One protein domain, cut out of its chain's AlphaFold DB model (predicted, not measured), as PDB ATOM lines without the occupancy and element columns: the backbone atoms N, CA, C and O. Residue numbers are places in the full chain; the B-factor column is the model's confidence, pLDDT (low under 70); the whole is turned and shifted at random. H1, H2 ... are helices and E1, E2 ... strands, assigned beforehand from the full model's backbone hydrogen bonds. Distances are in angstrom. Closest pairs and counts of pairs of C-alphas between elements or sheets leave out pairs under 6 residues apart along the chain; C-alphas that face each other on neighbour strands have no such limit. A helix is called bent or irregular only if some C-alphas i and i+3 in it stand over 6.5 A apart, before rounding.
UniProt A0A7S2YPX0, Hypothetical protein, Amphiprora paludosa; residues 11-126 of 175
ATOM      1  N   TYR A  11     197.264 177.942 256.891       93.56
ATOM      2  CA  TYR A  11     197.485 177.442 258.243       93.56
ATOM      3  C   TYR A  11     196.746 178.260 259.307       93.56
ATOM      4  O   TYR A  11     196.074 177.701 260.172       93.56
ATOM      5  N   LEU A  12     196.808 179.589 259.205       95.25
ATOM      6  CA  LEU A  12     196.100 180.504 260.094       95.25
ATOM      7  C   LEU A  12     194.588 180.290 260.018       95.25
ATOM      8  O   LEU A  12     193.928 180.166 261.048       95.25
ATOM      9  N   ARG A  13     194.041 180.182 258.801       94.88
ATOM     10  CA  ARG A  13     192.611 179.907 258.610       94.88
ATOM     11  C   ARG A  13     192.219 178.584 259.259       94.88
ATOM     12  O   ARG A  13     191.220 178.552 259.960       94.88
ATOM     13  N   VAL A  14     192.999 177.519 259.063       94.62
ATOM     14  CA  VAL A  14     192.723 176.203 259.666       94.62
ATOM     15  C   VAL A  14     192.702 176.286 261.190       94.62
ATOM     16  O   VAL A  14     191.712 175.879 261.785       94.62
ATOM     17  N   LYS A  15     193.706 176.912 261.818       95.81
ATOM     18  CA  LYS A  15     193.740 177.092 263.280       95.81
ATOM     19  C   LYS A  15     192.512 177.807 263.830       95.81
ATOM     20  O   LYS A  15     191.961 177.407 264.853       95.81
ATOM     21  N   VAL A  16     192.081 178.873 263.155       97.06
ATOM     22  CA  VAL A  16     190.869 179.596 263.555       97.06
ATOM     23  C   VAL A  16     189.649 178.690 263.423       97.06
ATOM     24  O   VAL A  16     188.858 178.617 264.358       97.06
ATOM     25  N   LYS A  17     189.509 177.956 262.311       96.88
ATOM     26  CA  LYS A  17     188.392 177.019 262.116       96.88
ATOM     27  C   LYS A  17     188.361 175.927 263.187       96.88
ATOM     28  O   LYS A  17     187.299 175.656 263.730       96.88
ATOM     29  N   GLU A  18     189.507 175.346 263.533       95.62
ATOM     30  CA  GLU A  18     189.615 174.332 264.588       95.62
ATOM     31  C   GLU A  18     189.194 174.878 265.955       95.62
ATOM     32  O   GLU A  18     188.404 174.246 266.656       95.62
ATOM     33  N   ARG A  19     189.656 176.080 266.322       97.12
ATOM     34  CA  ARG A  19     189.241 176.720 267.577       97.12
ATOM     35  C   ARG A  19     187.750 177.055 267.573       97.12
ATOM     36  O   ARG A  19     187.086 176.882 268.587       97.12
ATOM     37  N   MET A  20     187.201 177.484 266.440       97.25
ATOM     38  CA  MET A  20     185.762 177.735 266.312       97.25
ATOM     39  C   MET A  20     184.938 176.450 266.418       97.25
ATOM     40  O   MET A  20     183.896 176.458 267.067       97.25
ATOM     41  N   ALA A  21     185.413 175.342 265.845       97.00
ATOM     42  CA  ALA A  21     184.773 174.038 265.986       97.00
ATOM     43  C   ALA A  21     184.700 173.602 267.457       97.00
ATOM     44  O   ALA A  21     183.635 173.201 267.923       97.00
ATOM     45  N   TYR A  22     185.791 173.781 268.205       95.94
ATOM     46  CA  TYR A  22     185.816 173.591 269.657       95.94
ATOM     47  C   TYR A  22     184.785 174.441 270.390       95.94
ATOM     48  O   TYR A  22     184.004 173.910 271.174       95.94
ATOM     49  N   ILE A  23     184.747 175.748 270.126       96.31
ATOM     50  CA  ILE A  23     183.810 176.656 270.797       96.31
ATOM     51  C   ILE A  23     182.367 176.209 270.555       96.31
ATOM     52  O   ILE A  23     181.577 176.139 271.492       96.31
ATOM     53  N   ILE A  24     182.026 175.872 269.311       96.00
ATOM     54  CA  ILE A  24     180.679 175.415 268.961       96.00
ATOM     55  C   ILE A  24     180.346 174.116 269.697       96.00
ATOM     56  O   ILE A  24     179.302 174.037 270.338       96.00
ATOM     57  N   ALA A  25     181.227 173.120 269.661       94.62
ATOM     58  CA  ALA A  25     180.947 171.829 270.279       94.62
ATOM     59  C   ALA A  25     180.891 171.879 271.816       94.62
ATOM     60  O   ALA A  25     180.134 171.129 272.420       94.62
ATOM     61  N   GLN A  26     181.685 172.741 272.458       92.06
ATOM     62  CA  GLN A  26     181.821 172.751 273.921       92.06
ATOM     63  C   GLN A  26     180.957 173.797 274.628       92.06
ATOM     64  O   GLN A  26     180.633 173.618 275.800       92.06
ATOM     65  N   GLU A  27     180.628 174.903 273.958       91.81
ATOM     66  CA  GLU A  27     179.915 176.030 274.575       91.81
ATOM     67  C   GLU A  27     178.527 176.246 273.972       91.81
ATOM     68  O   GLU A  27     177.648 176.785 274.638       91.81
ATOM     69  N   VAL A  28     178.322 175.861 272.708       93.12
ATOM     70  CA  VAL A  28     177.035 176.055 272.030       93.12
ATOM     71  C   VAL A  28     176.210 174.774 272.060       93.12
ATOM     72  O   VAL A  28     175.056 174.810 272.475       93.12
ATOM     73  N   ALA A  29     176.791 173.638 271.672       91.56
ATOM     74  CA  ALA A  29     176.085 172.362 271.705       91.56
ATOM     75  C   ALA A  29     175.741 171.952 273.148       91.56
ATOM     76  O   ALA A  29     176.565 172.054 274.058       91.56
ATOM     77  N   GLY A  30     174.509 171.490 273.366       82.88
ATOM     78  CA  GLY A  30     173.994 171.135 274.687       82.88
ATOM     79  C   GLY A  30     173.558 172.335 275.530       82.88
ATOM     80  O   GLY A  30     173.142 172.150 276.676       82.88
ATOM     81  N   SER A  31     173.636 173.557 274.993       85.62
ATOM     82  CA  SER A  31     172.946 174.705 275.580       85.62
ATOM     83  C   SER A  31     171.441 174.597 275.337       85.62
ATOM     84  O   SER A  31     171.004 173.976 274.373       85.62
ATOM     85  N   GLN A  32     170.633 175.235 276.191       75.25
ATOM     86  CA  GLN A  32     169.177 175.278 276.022       75.25
ATOM     87  C   GLN A  32     168.814 176.014 274.723       75.25
ATOM     88  O   GLN A  32     168.703 177.240 274.698       75.25
ATOM     89  N   SER A  33     168.672 175.256 273.640       77.06
ATOM     90  CA  SER A  33     168.175 175.734 272.356       77.06
ATOM     91  C   SER A  33     166.671 175.502 272.296       77.06
ATOM     92  O   SER A  33     166.174 174.482 272.773       77.06
ATOM     93  N   SER A  34     165.932 176.454 271.737       74.06
ATOM     94  CA  SER A  34     164.483 176.341 271.595       74.06
ATOM     95  C   SER A  34     164.055 176.637 270.169       74.06
ATOM     96  O   SER A  34     164.663 177.431 269.449       74.06
ATOM     97  N   LEU A  35     163.004 175.939 269.756       75.81
ATOM     98  CA  LEU A  35     162.365 176.102 268.465       75.81
ATOM     99  C   LEU A  35     160.972 176.658 268.716       75.81
ATOM    100  O   LEU A  35     160.174 176.020 269.401       75.81
ATOM    101  N   THR A  36     160.682 177.834 268.175       73.62
ATOM    102  CA  THR A  36     159.348 178.424 268.237       73.62
ATOM    103  C   THR A  36     158.825 178.651 266.828       73.62
ATOM    104  O   THR A  36     159.537 179.099 265.930       73.62
ATOM    105  N   THR A  37     157.565 178.297 266.611       69.44
ATOM    106  CA  THR A  37     156.831 178.616 265.387       69.44
ATOM    107  C   THR A  37     155.874 179.747 265.705       69.44
ATOM    108  O   THR A  37     155.077 179.629 266.633       69.44
ATOM    109  N   GLU A  38     155.942 180.848 264.964       70.19
ATOM    110  CA  GLU A  38     154.914 181.883 265.075       70.19
ATOM    111  C   GLU A  38     153.709 181.484 264.213       70.19
ATOM    112  O   GLU A  38     153.769 181.474 262.979       70.19
ATOM    113  N   ASP A  39     152.600 181.159 264.887       59.66
ATOM    114  CA  ASP A  39     151.382 180.538 264.335       59.66
ATOM    115  C   ASP A  39     150.688 181.327 263.207       59.66
ATOM    116  O   ASP A  39     149.740 180.833 262.599       59.66
ATOM    117  N   LYS A  40     151.119 182.560 262.914       62.31
ATOM    118  CA  LYS A  40     150.421 183.468 261.986       62.31
ATOM    119  C   LYS A  40     151.175 183.790 260.696       62.31
ATOM    120  O   LYS A  40     150.549 184.312 259.776       62.31
ATOM    121  N   GLN A  41     152.462 183.453 260.577       62.41
ATOM    122  CA  GLN A  41     153.242 183.702 259.351       62.41
ATOM    123  C   GLN A  41     154.106 182.516 258.891       62.41
ATOM    124  O   GLN A  41     154.851 182.652 257.926       62.41
ATOM    125  N   GLY A  42     154.034 181.354 259.553       66.38
ATOM    126  CA  GLY A  42     154.890 180.212 259.198       66.38
ATOM    127  C   GLY A  42     156.385 180.499 259.397       66.38
ATOM    128  O   GLY A  42     157.229 179.831 258.803       66.38
ATOM    129  N   VAL A  43     156.717 181.503 260.215       75.00
ATOM    130  CA  VAL A  43     158.096 181.863 260.540       75.00
ATOM    131  C   VAL A  43     158.597 180.903 261.612       75.00
ATOM    132  O   VAL A  43     158.019 180.797 262.697       75.00
ATOM    133  N   LEU A  44     159.681 180.201 261.285       74.94
ATOM    134  CA  LEU A  44     160.412 179.352 262.211       74.94
ATOM    135  C   LEU A  44     161.506 180.176 262.893       74.94
ATOM    136  O   LEU A  44     162.479 180.575 262.252       74.94
ATOM    137  N   SER A  45     161.353 180.403 264.191       75.88
ATOM    138  CA  SER A  45     162.329 181.092 265.027       75.88
ATOM    139  C   SER A  45     163.149 180.062 265.797       75.88
ATOM    140  O   SER A  45     162.618 179.236 266.538       75.88
ATOM    141  N   ILE A  46     164.466 180.095 265.601       76.56
ATOM    142  CA  ILE A  46     165.401 179.164 266.239       76.56
ATOM    143  C   ILE A  46     166.280 179.954 267.195       76.56
ATOM    144  O   ILE A  46     167.084 180.788 266.774       76.56
ATOM    145  N   PHE A  47     166.140 179.674 268.484       81.06
ATOM    146  CA  PHE A  47     167.021 180.207 269.503       81.06
ATOM    147  C   PHE A  47     168.148 179.213 269.766       81.06
ATOM    148  O   PHE A  47     167.918 178.099 270.233       81.06
ATOM    149  N   LEU A  48     169.377 179.638 269.481       82.94
ATOM    150  CA  LEU A  48     170.577 178.878 269.807       82.94
ATOM    151  C   LEU A  48     171.171 179.376 271.115       82.94
ATOM    152  O   LEU A  48     171.834 180.424 271.156       82.94
ATOM    153  N   GLY A  49     170.945 178.595 272.169       85.19
ATOM    154  CA  GLY A  49     171.508 178.853 273.486       85.19
ATOM    155  C   GLY A  49     173.038 178.896 273.454       85.19
ATOM    156  O   GLY A  49     173.681 178.337 272.568       85.19
ATOM    157  N   GLY A  50     173.642 179.609 274.404       87.50
ATOM    158  CA  GLY A  50     175.100 179.649 274.576       87.50
ATOM    159  C   GLY A  50     175.862 180.492 273.548       87.50
ATOM    160  O   GLY A  50     176.984 180.907 273.821       87.50
ATOM    161  N   THR A  51     175.281 180.821 272.387       92.38
ATOM    162  CA  THR A  51     175.996 181.544 271.315       92.38
ATOM    163  C   THR A  51     176.455 182.948 271.718       92.38
ATOM    164  O   THR A  51     177.559 183.358 271.357       92.38
ATOM    165  N   VAL A  52     175.647 183.691 272.479       93.06
ATOM    166  CA  VAL A  52     176.011 185.034 272.965       93.06
ATOM    167  C   VAL A  52     177.123 184.937 274.006       93.06
ATOM    168  O   VAL A  52     178.156 185.588 273.857       93.06
ATOM    169  N   GLN A  53     176.954 184.065 275.004       94.31
ATOM    170  CA  GLN A  53     177.934 183.869 276.072       94.31
ATOM    171  C   GLN A  53     179.269 183.369 275.510       94.31
ATOM    172  O   GLN A  53     180.325 183.870 275.890       94.31
ATOM    173  N   ALA A  54     179.232 182.435 274.558       96.12
ATOM    174  CA  ALA A  54     180.416 181.940 273.868       96.12
ATOM    175  C   ALA A  54     181.104 183.055 273.069       96.12
ATOM    176  O   ALA A  54     182.318 183.222 273.172       96.12
ATOM    177  N   ALA A  55     180.348 183.858 272.313       97.06
ATOM    178  CA  ALA A  55     180.916 184.956 271.537       97.06
ATOM    179  C   ALA A  55     181.585 186.022 272.416       97.06
ATOM    180  O   ALA A  55     182.594 186.601 272.014       97.06
ATOM    181  N   GLU A  56     181.047 186.284 273.604       96.88
ATOM    182  CA  GLU A  56     181.647 187.198 274.576       96.88
ATOM    183  C   GLU A  56     182.878 186.589 275.244       96.88
ATOM    184  O   GLU A  56     183.951 187.192 275.192       96.88
ATOM    185  N   LYS A  57     182.752 185.370 275.786       96.31
ATOM    186  CA  LYS A  57     183.844 184.626 276.429       96.31
ATOM    187  C   LYS A  57     185.054 184.507 275.510       96.31
ATOM    188  O   LYS A  57     186.169 184.788 275.928       96.31
ATOM    189  N   TRP A  58     184.832 184.121 274.256       97.50
ATOM    190  CA  TRP A  58     185.883 183.896 273.263       97.50
ATOM    191  C   TRP A  58     186.204 185.134 272.426       97.50
ATOM    192  O   TRP A  58     186.880 185.022 271.405       97.50
ATOM    193  N   MET A  59     185.727 186.315 272.837       97.75
ATOM    194  CA  MET A  59     186.042 187.599 272.202       97.75
ATOM    195  C   MET A  59     185.834 187.585 270.679       97.75
ATOM    196  O   MET A  59     186.623 188.150 269.920       97.75
ATOM    197  N   ILE A  60     184.769 186.926 270.211       97.12
ATOM    198  CA  ILE A  60     184.451 186.857 268.783       97.12
ATOM    199  C   ILE A  60     184.175 188.285 268.280       97.12
ATOM    200  O   ILE A  60     183.303 188.971 268.846       97.12
ATOM    201  N   PRO A  61     184.876 188.745 267.219       96.38
ATOM    202  CA  PRO A  61     184.720 190.095 266.692       96.38
ATOM    203  C   PRO A  61     183.257 190.421 266.407       96.38
ATOM    204  O   PRO A  61     182.532 189.596 265.851       96.38
ATOM    205  N   ARG A  62     182.810 191.638 266.747       94.56
ATOM    206  CA  ARG A  62     181.398 192.044 266.587       94.56
ATOM    207  C   ARG A  62     180.881 191.811 265.163       94.56
ATOM    208  O   ARG A  62     179.785 191.279 265.009       94.56
ATOM    209  N   ALA A  63     181.696 192.121 264.153       94.44
ATOM    210  CA  ALA A  63     181.380 191.891 262.741       94.44
ATOM    211  C   ALA A  63     181.177 190.401 262.392       94.44
ATOM    212  O   ALA A  63     180.351 190.068 261.547       94.44
ATOM    213  N   ALA A  64     181.858 189.494 263.096       96.81
ATOM    214  CA  ALA A  64     181.798 188.055 262.865       96.81
ATOM    215  C   ALA A  64     180.674 187.347 263.640       96.81
ATOM    216  O   ALA A  64     180.357 186.202 263.333       96.81
ATOM    217  N   ARG A  65     180.023 187.998 264.618       96.19
ATOM    218  CA  ARG A  65     179.021 187.349 265.493       96.19
ATOM    219  C   ARG A  65     177.814 186.795 264.738       96.19
ATOM    220  O   ARG A  65     177.274 185.757 265.115       96.19
ATOM    221  N   ARG A  66     177.378 187.461 263.662       95.06
ATOM    222  CA  ARG A  66     176.287 186.948 262.815       95.06
ATOM    223  C   ARG A  66     176.710 185.672 262.087       95.06
ATOM    224  O   ARG A  66     175.974 184.694 262.132       95.06
ATOM    225  N   ALA A  67     177.897 185.675 261.481       97.00
ATOM    226  CA  ALA A  67     178.451 184.492 260.830       97.00
ATOM    227  C   ALA A  67     178.691 183.365 261.841       97.00
ATOM    228  O   ALA A  67     178.371 182.223 261.553       97.00
ATOM    229  N   PHE A  68     179.161 183.679 263.049       97.31
ATOM    230  CA  PHE A  68     179.366 182.693 264.107       97.31
ATOM    231  C   PHE A  68     178.069 181.965 264.468       97.31
ATOM    232  O   PHE A  68     178.051 180.740 264.480       97.31
ATOM    233  N   ARG A  69     176.967 182.699 264.680       95.00
ATOM    234  CA  ARG A  69     175.650 182.092 264.940       95.00
ATOM    235  C   ARG A  69     175.176 181.218 263.779       95.00
ATOM    236  O   ARG A  69     174.692 180.120 264.020       95.00
ATOM    237  N   ALA A  70     175.345 181.680 262.541       94.50
ATOM    238  CA  ALA A  70     174.968 180.910 261.355       94.50
ATOM    239  C   ALA A  70     175.793 179.618 261.216       94.50
ATOM    240  O   ALA A  70     175.232 178.558 260.974       94.50
ATOM    241  N   VAL A  71     177.107 179.689 261.435       96.50
ATOM    242  CA  VAL A  71     178.001 178.525 261.383       96.50
ATOM    243  C   VAL A  71     177.723 177.552 262.528       96.50
ATOM    244  O   VAL A  71     177.728 176.346 262.311       96.50
ATOM    245  N   ALA A  72     177.431 178.051 263.731       95.81
ATOM    246  CA  ALA A  72     177.020 177.214 264.853       95.81
ATOM    247  C   ALA A  72     175.705 176.480 264.556       95.81
ATOM    248  O   ALA A  72     175.607 175.279 264.794       95.81
ATOM    249  N   PHE A  73     174.728 177.183 263.977       93.75
ATOM    250  CA  PHE A  73     173.477 176.581 263.526       93.75
ATOM    251  C   PHE A  73     173.706 175.496 262.475       93.75
ATOM    252  O   PHE A  73     173.205 174.384 262.608       93.75
ATOM    253  N   GLU A  74     174.489 175.804 261.442       94.25
ATOM    254  CA  GLU A  74     174.770 174.870 260.360       94.25
ATOM    255  C   GLU A  74     175.515 173.628 260.865       94.25
ATOM    256  O   GLU A  74     175.172 172.514 260.481       94.25
ATOM    257  N   ALA A  75     176.477 173.795 261.775       94.62
ATOM    258  CA  ALA A  75     177.170 172.687 262.427       94.62
ATOM    259  C   ALA A  75     176.206 171.781 263.214       94.62
ATOM    260  O   ALA A  75     176.279 170.557 263.088       94.62
ATOM    261  N   LEU A  76     175.286 172.374 263.986       92.69
ATOM    262  CA  LEU A  76     174.263 171.645 264.741       92.69
ATOM    263  C   LEU A  76     173.299 170.890 263.820       92.69
ATOM    264  O   LEU A  76     172.981 169.738 264.100       92.69
ATOM    265  N   LEU A  77     172.865 171.501 262.715       90.75
ATOM    266  CA  LEU A  77     172.005 170.837 261.732       90.75
ATOM    267  C   LEU A  77     172.720 169.702 260.997       90.75
ATOM    268  O   LEU A  77     172.114 168.667 260.734       90.75
ATOM    269  N   PHE A  78     173.987 169.904 260.634       92.06
ATOM    270  CA  PHE A  78     174.713 168.969 259.783       92.06
ATOM    271  C   PHE A  78     175.161 167.711 260.536       92.06
ATOM    272  O   PHE A  78     175.077 166.615 259.993       92.06
ATOM    273  N   LEU A  79     175.627 167.849 261.784       92.94
ATOM    274  CA  LEU A  79     176.098 166.717 262.597       92.94
ATOM    275  C   LEU A  79     175.079 166.220 263.627       92.94
ATOM    276  O   LEU A  79     175.184 165.085 264.096       92.94
ATOM    277  N   GLY A  80     174.117 167.062 263.996       90.56
ATOM    278  CA  GLY A  80     173.245 166.839 265.140       90.56
ATOM    279  C   GLY A  80     173.890 167.275 266.457       90.56
ATOM    280  O   GLY A  80     175.083 167.082 266.705       90.56
ATOM    281  N   GLU A  81     173.068 167.837 267.340       89.62
ATOM    282  CA  GLU A  81     173.500 168.296 268.662       89.62
ATOM    283  C   GLU A  81     174.045 167.155 269.527       89.62
ATOM    284  O   GLU A  81     175.084 167.318 270.160       89.62
ATOM    285  N   LEU A  82     173.398 165.983 269.505       89.69
ATOM    286  CA  LEU A  82     173.840 164.824 270.280       89.69
ATOM    287  C   LEU A  82     175.285 164.444 269.944       89.69
ATOM    288  O   LEU A  82     176.093 164.309 270.856       89.69
ATOM    289  N   THR A  83     175.616 164.341 268.654       93.31
ATOM    290  CA  THR A  83     176.964 164.010 268.175       93.31
ATOM    291  C   THR A  83     177.994 165.023 268.668       93.31
ATOM    292  O   THR A  83     179.043 164.644 269.183       93.31
ATOM    293  N   LEU A  84     177.684 166.320 268.570       93.12
ATOM    294  CA  LEU A  84     178.568 167.386 269.047       93.12
ATOM    295  C   LEU A  84     178.755 167.346 270.568       93.12
ATOM    296  O   LEU A  84     179.856 167.588 271.053       93.12
ATOM    297  N   VAL A  85     177.713 166.997 271.324       91.06
ATOM    298  CA  VAL A  85     177.786 166.868 272.787       91.06
ATOM    299  C   VAL A  85     178.582 165.633 273.214       91.06
ATOM    300  O   VAL A  85     179.314 165.695 274.208       91.06
ATOM    301  N   THR A  86     178.438 164.504 272.513       91.62
ATOM    302  CA  THR A  86     179.085 163.236 272.888       91.62
ATOM    303  C   THR A  86     180.533 163.159 272.430       91.62
ATOM    304  O   THR A  86     181.381 162.659 273.165       91.62
ATOM    305  N   GLU A  87     180.824 163.654 271.231       92.12
ATOM    306  CA  GLU A  87     182.130 163.505 270.587       92.12
ATOM    307  C   GLU A  87     182.931 164.810 270.546       92.12
ATOM    308  O   GLU A  87     184.124 164.797 270.240       92.12
ATOM    309  N   GLY A  88     182.302 165.937 270.881       92.25
ATOM    310  CA  GLY A  88     182.947 167.239 270.878       92.25
ATOM    311  C   GLY A  88     183.292 167.720 269.469       92.25
ATOM    312  O   GLY A  88     182.651 167.394 268.469       92.25
ATOM    313  N   ASP A  89     184.343 168.524 269.386       94.12
ATOM    314  CA  ASP A  89     184.813 169.135 268.146       94.12
ATOM    315  C   ASP A  89     185.505 168.167 267.196       94.12
ATOM    316  O   ASP A  89     185.631 168.463 266.007       94.12
ATOM    317  N   GLU A  90     185.891 166.988 267.676       93.94
ATOM    318  CA  GLU A  90     186.406 165.926 266.815       93.94
ATOM    319  C   GLU A  90     185.359 165.473 265.788       93.94
ATOM    320  O   GLU A  90     185.722 165.146 264.659       93.94
ATOM    321  N   ALA A  91     184.059 165.538 266.107       94.62
ATOM    322  CA  ALA A  91     183.001 165.266 265.133       94.62
ATOM    323  C   ALA A  91     183.063 166.227 263.932       94.62
ATOM    324  O   ALA A  91     182.957 165.798 262.784       94.62
ATOM    325  N   LEU A  92     183.315 167.517 264.187       94.94
ATOM    326  CA  LEU A  92     183.478 168.533 263.142       94.94
ATOM    327  C   LEU A  92     184.776 168.343 262.359       94.94
ATOM    328  O   LEU A  92     184.780 168.509 261.143       94.94
ATOM    329  N   LYS A  93     185.870 167.970 263.026       92.12
ATOM    330  CA  LYS A  93     187.173 167.762 262.371       92.12
ATOM    331  C   LYS A  93     187.224 166.509 261.495       92.12
ATOM    332  O   LYS A  93     188.063 166.445 260.601       92.12
ATOM    333  N   ARG A  94     186.344 165.527 261.724       94.50
ATOM    334  CA  ARG A  94     186.224 164.325 260.878       94.50
ATOM    335  C   ARG A  94     185.420 164.538 259.598       94.50
ATOM    336  O   ARG A  94     185.409 163.645 258.752       94.50
ATOM    337  N   LEU A  95     184.766 165.689 259.442       94.12
ATOM    338  CA  LEU A  95     184.163 166.072 258.168       94.12
ATOM    339  C   LEU A  95     185.218 166.093 257.062       94.12
ATOM    340  O   LEU A  95     186.403 166.336 257.311       94.12
ATOM    341  N   SER A  96     184.789 165.883 255.816       95.25
ATOM    342  CA  SER A  96     185.715 166.044 254.701       95.25
ATOM    343  C   SER A  96     186.271 167.477 254.681       95.25
ATOM    344  O   SER A  96     185.570 168.425 255.063       95.25
ATOM    345  N   PRO A  97     187.505 167.694 254.185       92.88
ATOM    346  CA  PRO A  97     188.074 169.039 254.100       92.88
ATOM    347  C   PRO A  97     187.170 170.029 253.357       92.88
ATOM    348  O   PRO A  97     187.153 171.212 253.690       92.88
ATOM    349  N   MET A  98     186.399 169.547 252.376       94.69
ATOM    350  CA  MET A  98     185.439 170.353 251.625       94.69
ATOM    351  C   MET A  98     184.244 170.775 252.486       94.69
ATOM    352  O   MET A  98     183.902 171.954 252.504       94.69
ATOM    353  N   GLU A  99     183.628 169.854 253.226       95.12
ATOM    354  CA  GLU A  99     182.492 170.158 254.109       95.12
ATOM    355  C   GLU A  99     182.907 171.076 255.255       95.12
ATOM    356  O   GLU A  99     182.270 172.102 255.494       95.12
ATOM    357  N   PHE A 100     184.030 170.766 255.904       94.88
ATOM    358  CA  PHE A 100     184.589 171.608 256.955       94.88
ATOM    359  C   PHE A 100     184.930 173.003 256.421       94.88
ATOM    360  O   PHE A 100     184.675 174.026 257.064       94.88
ATOM    361  N   HIS A 101     185.473 173.077 255.201       94.44
ATOM    362  CA  HIS A 101     185.699 174.355 254.551       94.44
ATOM    363  C   HIS A 101     184.386 175.107 254.325       94.44
ATOM    364  O   HIS A 101     184.311 176.268 254.721       94.44
ATOM    365  N   ARG A 102     183.381 174.454 253.735       95.19
ATOM    366  CA  ARG A 102     182.074 175.028 253.389       95.19
ATOM    367  C   ARG A 102     181.387 175.644 254.606       95.19
ATOM    368  O   ARG A 102     180.983 176.798 254.532       95.19
ATOM    369  N   ILE A 103     181.350 174.912 255.718       96.25
ATOM    370  CA  ILE A 103     180.708 175.348 256.964       96.25
ATOM    371  C   ILE A 103     181.436 176.560 257.560       96.25
ATOM    372  O   ILE A 103     180.817 177.563 257.890       96.25
ATOM    373  N   PHE A 104     182.767 176.524 257.677       96.62
ATOM    374  CA  PHE A 104     183.487 177.546 258.449       96.62
ATOM    375  C   PHE A 104     184.036 178.724 257.635       96.62
ATOM    376  O   PHE A 104     184.463 179.727 258.208       96.62
ATOM    377  N   SER A 105     184.091 178.634 256.306       94.50
ATOM    378  CA  SER A 105     184.629 179.717 255.470       94.50
ATOM    379  C   SER A 105     183.897 181.056 255.616       94.50
ATOM    380  O   SER A 105     184.600 182.064 255.727       94.50
ATOM    381  N   PRO A 106     182.553 181.114 255.708       95.94
ATOM    382  CA  PRO A 106     181.842 182.369 255.953       95.94
ATOM    383  C   PRO A 106     182.302 183.081 257.231       95.94
ATOM    384  O   PRO A 106     182.436 184.303 257.248       95.94
ATOM    385  N   LEU A 107     182.610 182.321 258.289       95.94
ATOM    386  CA  LEU A 107     183.108 182.879 259.544       95.94
ATOM    387  C   LEU A 107     184.513 183.466 259.395       95.94
ATOM    388  O   LEU A 107     184.759 184.570 259.870       95.94
ATOM    389  N   ILE A 108     185.414 182.773 258.692       95.81
ATOM    390  CA  ILE A 108     186.764 183.291 258.419       95.81
ATOM    391  C   ILE A 108     186.702 184.603 257.637       95.81
ATOM    392  O   ILE A 108     187.399 185.549 257.987       95.81
ATOM    393  N   VAL A 109     185.840 184.680 256.620       94.94
ATOM    394  CA  VAL A 109     185.640 185.909 255.843       94.94
ATOM    395  C   VAL A 109     185.100 187.034 256.729       94.94
ATOM    396  O   VAL A 109     185.601 188.151 256.669       94.94
ATOM    397  N   ALA A 110     184.123 186.742 257.591       96.19
ATOM    398  CA  ALA A 110     183.517 187.740 258.473       96.19
ATOM    399  C   ALA A 110     184.452 188.236 259.590       96.19
ATOM    400  O   ALA A 110     184.268 189.338 260.108       96.19
ATOM    401  N   MET A 111     185.445 187.436 259.982       94.00
ATOM    402  CA  MET A 111     186.490 187.862 260.915       94.00
ATOM    403  C   MET A 111     187.520 188.796 260.269       94.00
ATOM    404  O   MET A 111     188.174 189.540 260.995       94.00
ATOM    405  N   GLY A 112     187.630 188.801 258.939       90.75
ATOM    406  CA  GLY A 112     188.423 189.769 258.188       90.75
ATOM    407  C   GLY A 112     189.845 189.308 257.877       90.75
ATOM    408  O   GLY A 112     190.084 188.184 257.430       90.75
ATOM    409  N   GLU A 113     190.791 190.226 258.037       92.50
ATOM    410  CA  GLU A 113     192.156 190.088 257.532       92.50
ATOM    411  C   GLU A 113     193.061 189.270 258.459       92.50
ATOM    412  O   GLU A 113     192.737 188.973 259.614       92.50
ATOM    413  N   LYS A 114     194.249 188.931 257.947       94.06
ATOM    414  CA  LYS A 114     195.275 188.165 258.662       94.06
ATOM    415  C   LYS A 114     195.528 188.674 260.083       94.06
ATOM    416  O   LYS A 114     195.479 187.880 261.020       94.06
ATOM    417  N   ASN A 115     195.741 189.979 260.248       94.31
ATOM    418  CA  ASN A 115     196.077 190.575 261.544       94.31
ATOM    419  C   ASN A 115     194.950 190.392 262.570       94.31
ATOM    420  O   ASN A 115     195.216 190.154 263.745       94.31
ATOM    421  N   THR A 116     193.687 190.450 262.134       94.38
ATOM    422  CA  THR A 116     192.534 190.230 263.015       94.38
ATOM    423  C   THR A 116     192.456 188.778 263.475       94.38
ATOM    424  O   THR A 116     192.205 188.525 264.652       94.38
ATOM    425  N   LEU A 117     192.711 187.821 262.578       95.94
ATOM    426  CA  LEU A 117     192.749 186.400 262.929       95.94
ATOM    427  C   LEU A 117     193.901 186.071 263.887       95.94
ATOM    428  O   LEU A 117     193.696 185.337 264.851       95.94
ATOM    429  N   GLU A 118     195.094 186.616 263.641       96.50
ATOM    430  CA  GLU A 118     196.260 186.429 264.514       96.50
ATOM    431  C   GLU A 118     196.013 187.036 265.896       96.50
ATOM    432  O   GLU A 118     196.149 186.339 266.901       96.50
ATOM    433  N   ALA A 119     195.545 188.287 265.957       96.31
ATOM    434  CA  ALA A 119     195.207 188.948 267.214       96.31
ATOM    435  C   ALA A 119     194.112 188.198 267.987       96.31
ATOM    436  O   ALA A 119     194.193 188.065 269.211       96.31
ATOM    437  N   TRP A 120     193.097 187.674 267.295       97.25
ATOM    438  CA  TRP A 120     192.058 186.863 267.925       97.25
ATOM    439  C   TRP A 120     192.612 185.549 268.489       97.25
ATOM    440  O   TRP A 120     192.292 185.190 269.621       97.25
ATOM    441  N   LEU A 121     193.480 184.845 267.754       97.06
ATOM    442  CA  LEU A 121     194.117 183.634 268.278       97.06
ATOM    443  C   LEU A 121     194.961 183.951 269.515       97.06
ATOM    444  O   LEU A 121     194.735 183.354 270.562       97.06
ATOM    445  N   THR A 122     195.851 184.937 269.431       97.31
ATOM    446  CA  THR A 122     196.723 185.317 270.551       97.31
ATOM    447  C   THR A 122     195.923 185.755 271.775       97.31
ATOM    448  O   THR A 122     196.198 185.310 272.887       97.31
ATOM    449  N   SER A 123     194.889 186.580 271.592       96.31
ATOM    450  CA  SER A 123     194.043 187.017 272.710       96.31
ATOM    451  C   SER A 123     193.247 185.873 273.341       96.31
ATOM    452  O   SER A 123     192.940 185.945 274.523       96.31
ATOM    453  N   THR A 124     192.950 184.797 272.608       97.12
ATOM    454  CA  THR A 124     192.184 183.649 273.122       97.12
ATOM    455  C   THR A 124     193.045 182.457 273.546       97.12
ATOM    456  O   THR A 124     192.499 181.470 274.041       97.12
ATOM    457  N   ASP A 125     194.374 182.525 273.416       95.44
ATOM    458  CA  ASP A 125     195.265 181.396 273.721       95.44
ATOM    459  C   ASP A 125     195.201 180.977 275.196       95.44
ATOM    460  O   ASP A 125     195.133 179.786 275.495       95.44
ATOM    461  N   PHE A 126     195.103 181.926 276.130       95.00
ATOM    462  CA  PHE A 126     194.990 181.590 277.555       95.00
ATOM    463  C   PHE A 126     193.683 180.842 277.884       95.00
ATOM    464  O   PHE A 126     193.674 179.927 278.711       95.00
TER     465      PHE A 126
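This is residues 11 to 126 of the 175 residues of the protein "Hypothetical protein" of Amphiprora paludosa (UniProt A0A7S2YPX0). A hairpin of two strands, E1 and E2, makes an arm on a body of mostly crossed helices, and its tip, residues 38 to 43, sticks out. In the body H1 crosses the side-by-side pair H3 and H6, with H2 packed on its residues 23 to 28, H4 on residues 25 to 26, H5 on residues 18 to 21 and H7 on residues 12 to 16. The 116 printed residues run H1 E1 E2 H2 H3 H4 H5 H6 H7, mostly helix, with an antiparallel sheet E1 - E2. The whole is compact, with a radius of gyration of the C-alphas of 14.3 A, and spans 46 by 28 by 26 A.

E1 is residues 34 to 38 and E2 43 to 47, each 12.8 A. H1, residues 11 to 28, 24.7 A, begins at C-alpha 11 (197.485, 177.442, 258.243). H2 is 51 to 57, H3 62 to 79 (26.2 A), H4 81 to 87, H5 90 to 93 and H6 97 to 111 (20.1 A). H7, 114 to 126, 20.0 A, ends at C-alpha 126 (194.990, 181.590, 277.555). H3, H6 and H7 are irregular: C-alphas 63 and 66 are 7.1 A apart, 103 and 106 7.2 A, 123 and 126 7.3 A.

In the hairpin of E1 and E2, N 36 and O 45 are within hydrogen-bond range at 2.9 A. H1, the hub, touches H6 about perpendicular at 89 degrees, closest C-alphas Lys 17 and Phe 104, 6.1 A. H3 and H6 touch at a shallow tilt of 19 degrees, opposite ways, closest C-alphas Ala 64 and Ala 110, 4.7 A. Every O i to N i+4 pair is within hydrogen-bond range in H1, H2 and H4, but 12 of 14 in H3, 9 of 11 in H6 and 8 of 9 in H7; H5 is too short for one.

The C-alphas farthest apart, of Tyr 11 and Lys 40, are 47.6 A apart. The printed part has no cut, and its links between named elements are tight. Residues 37 and 39 to 42 have pLDDT under 70.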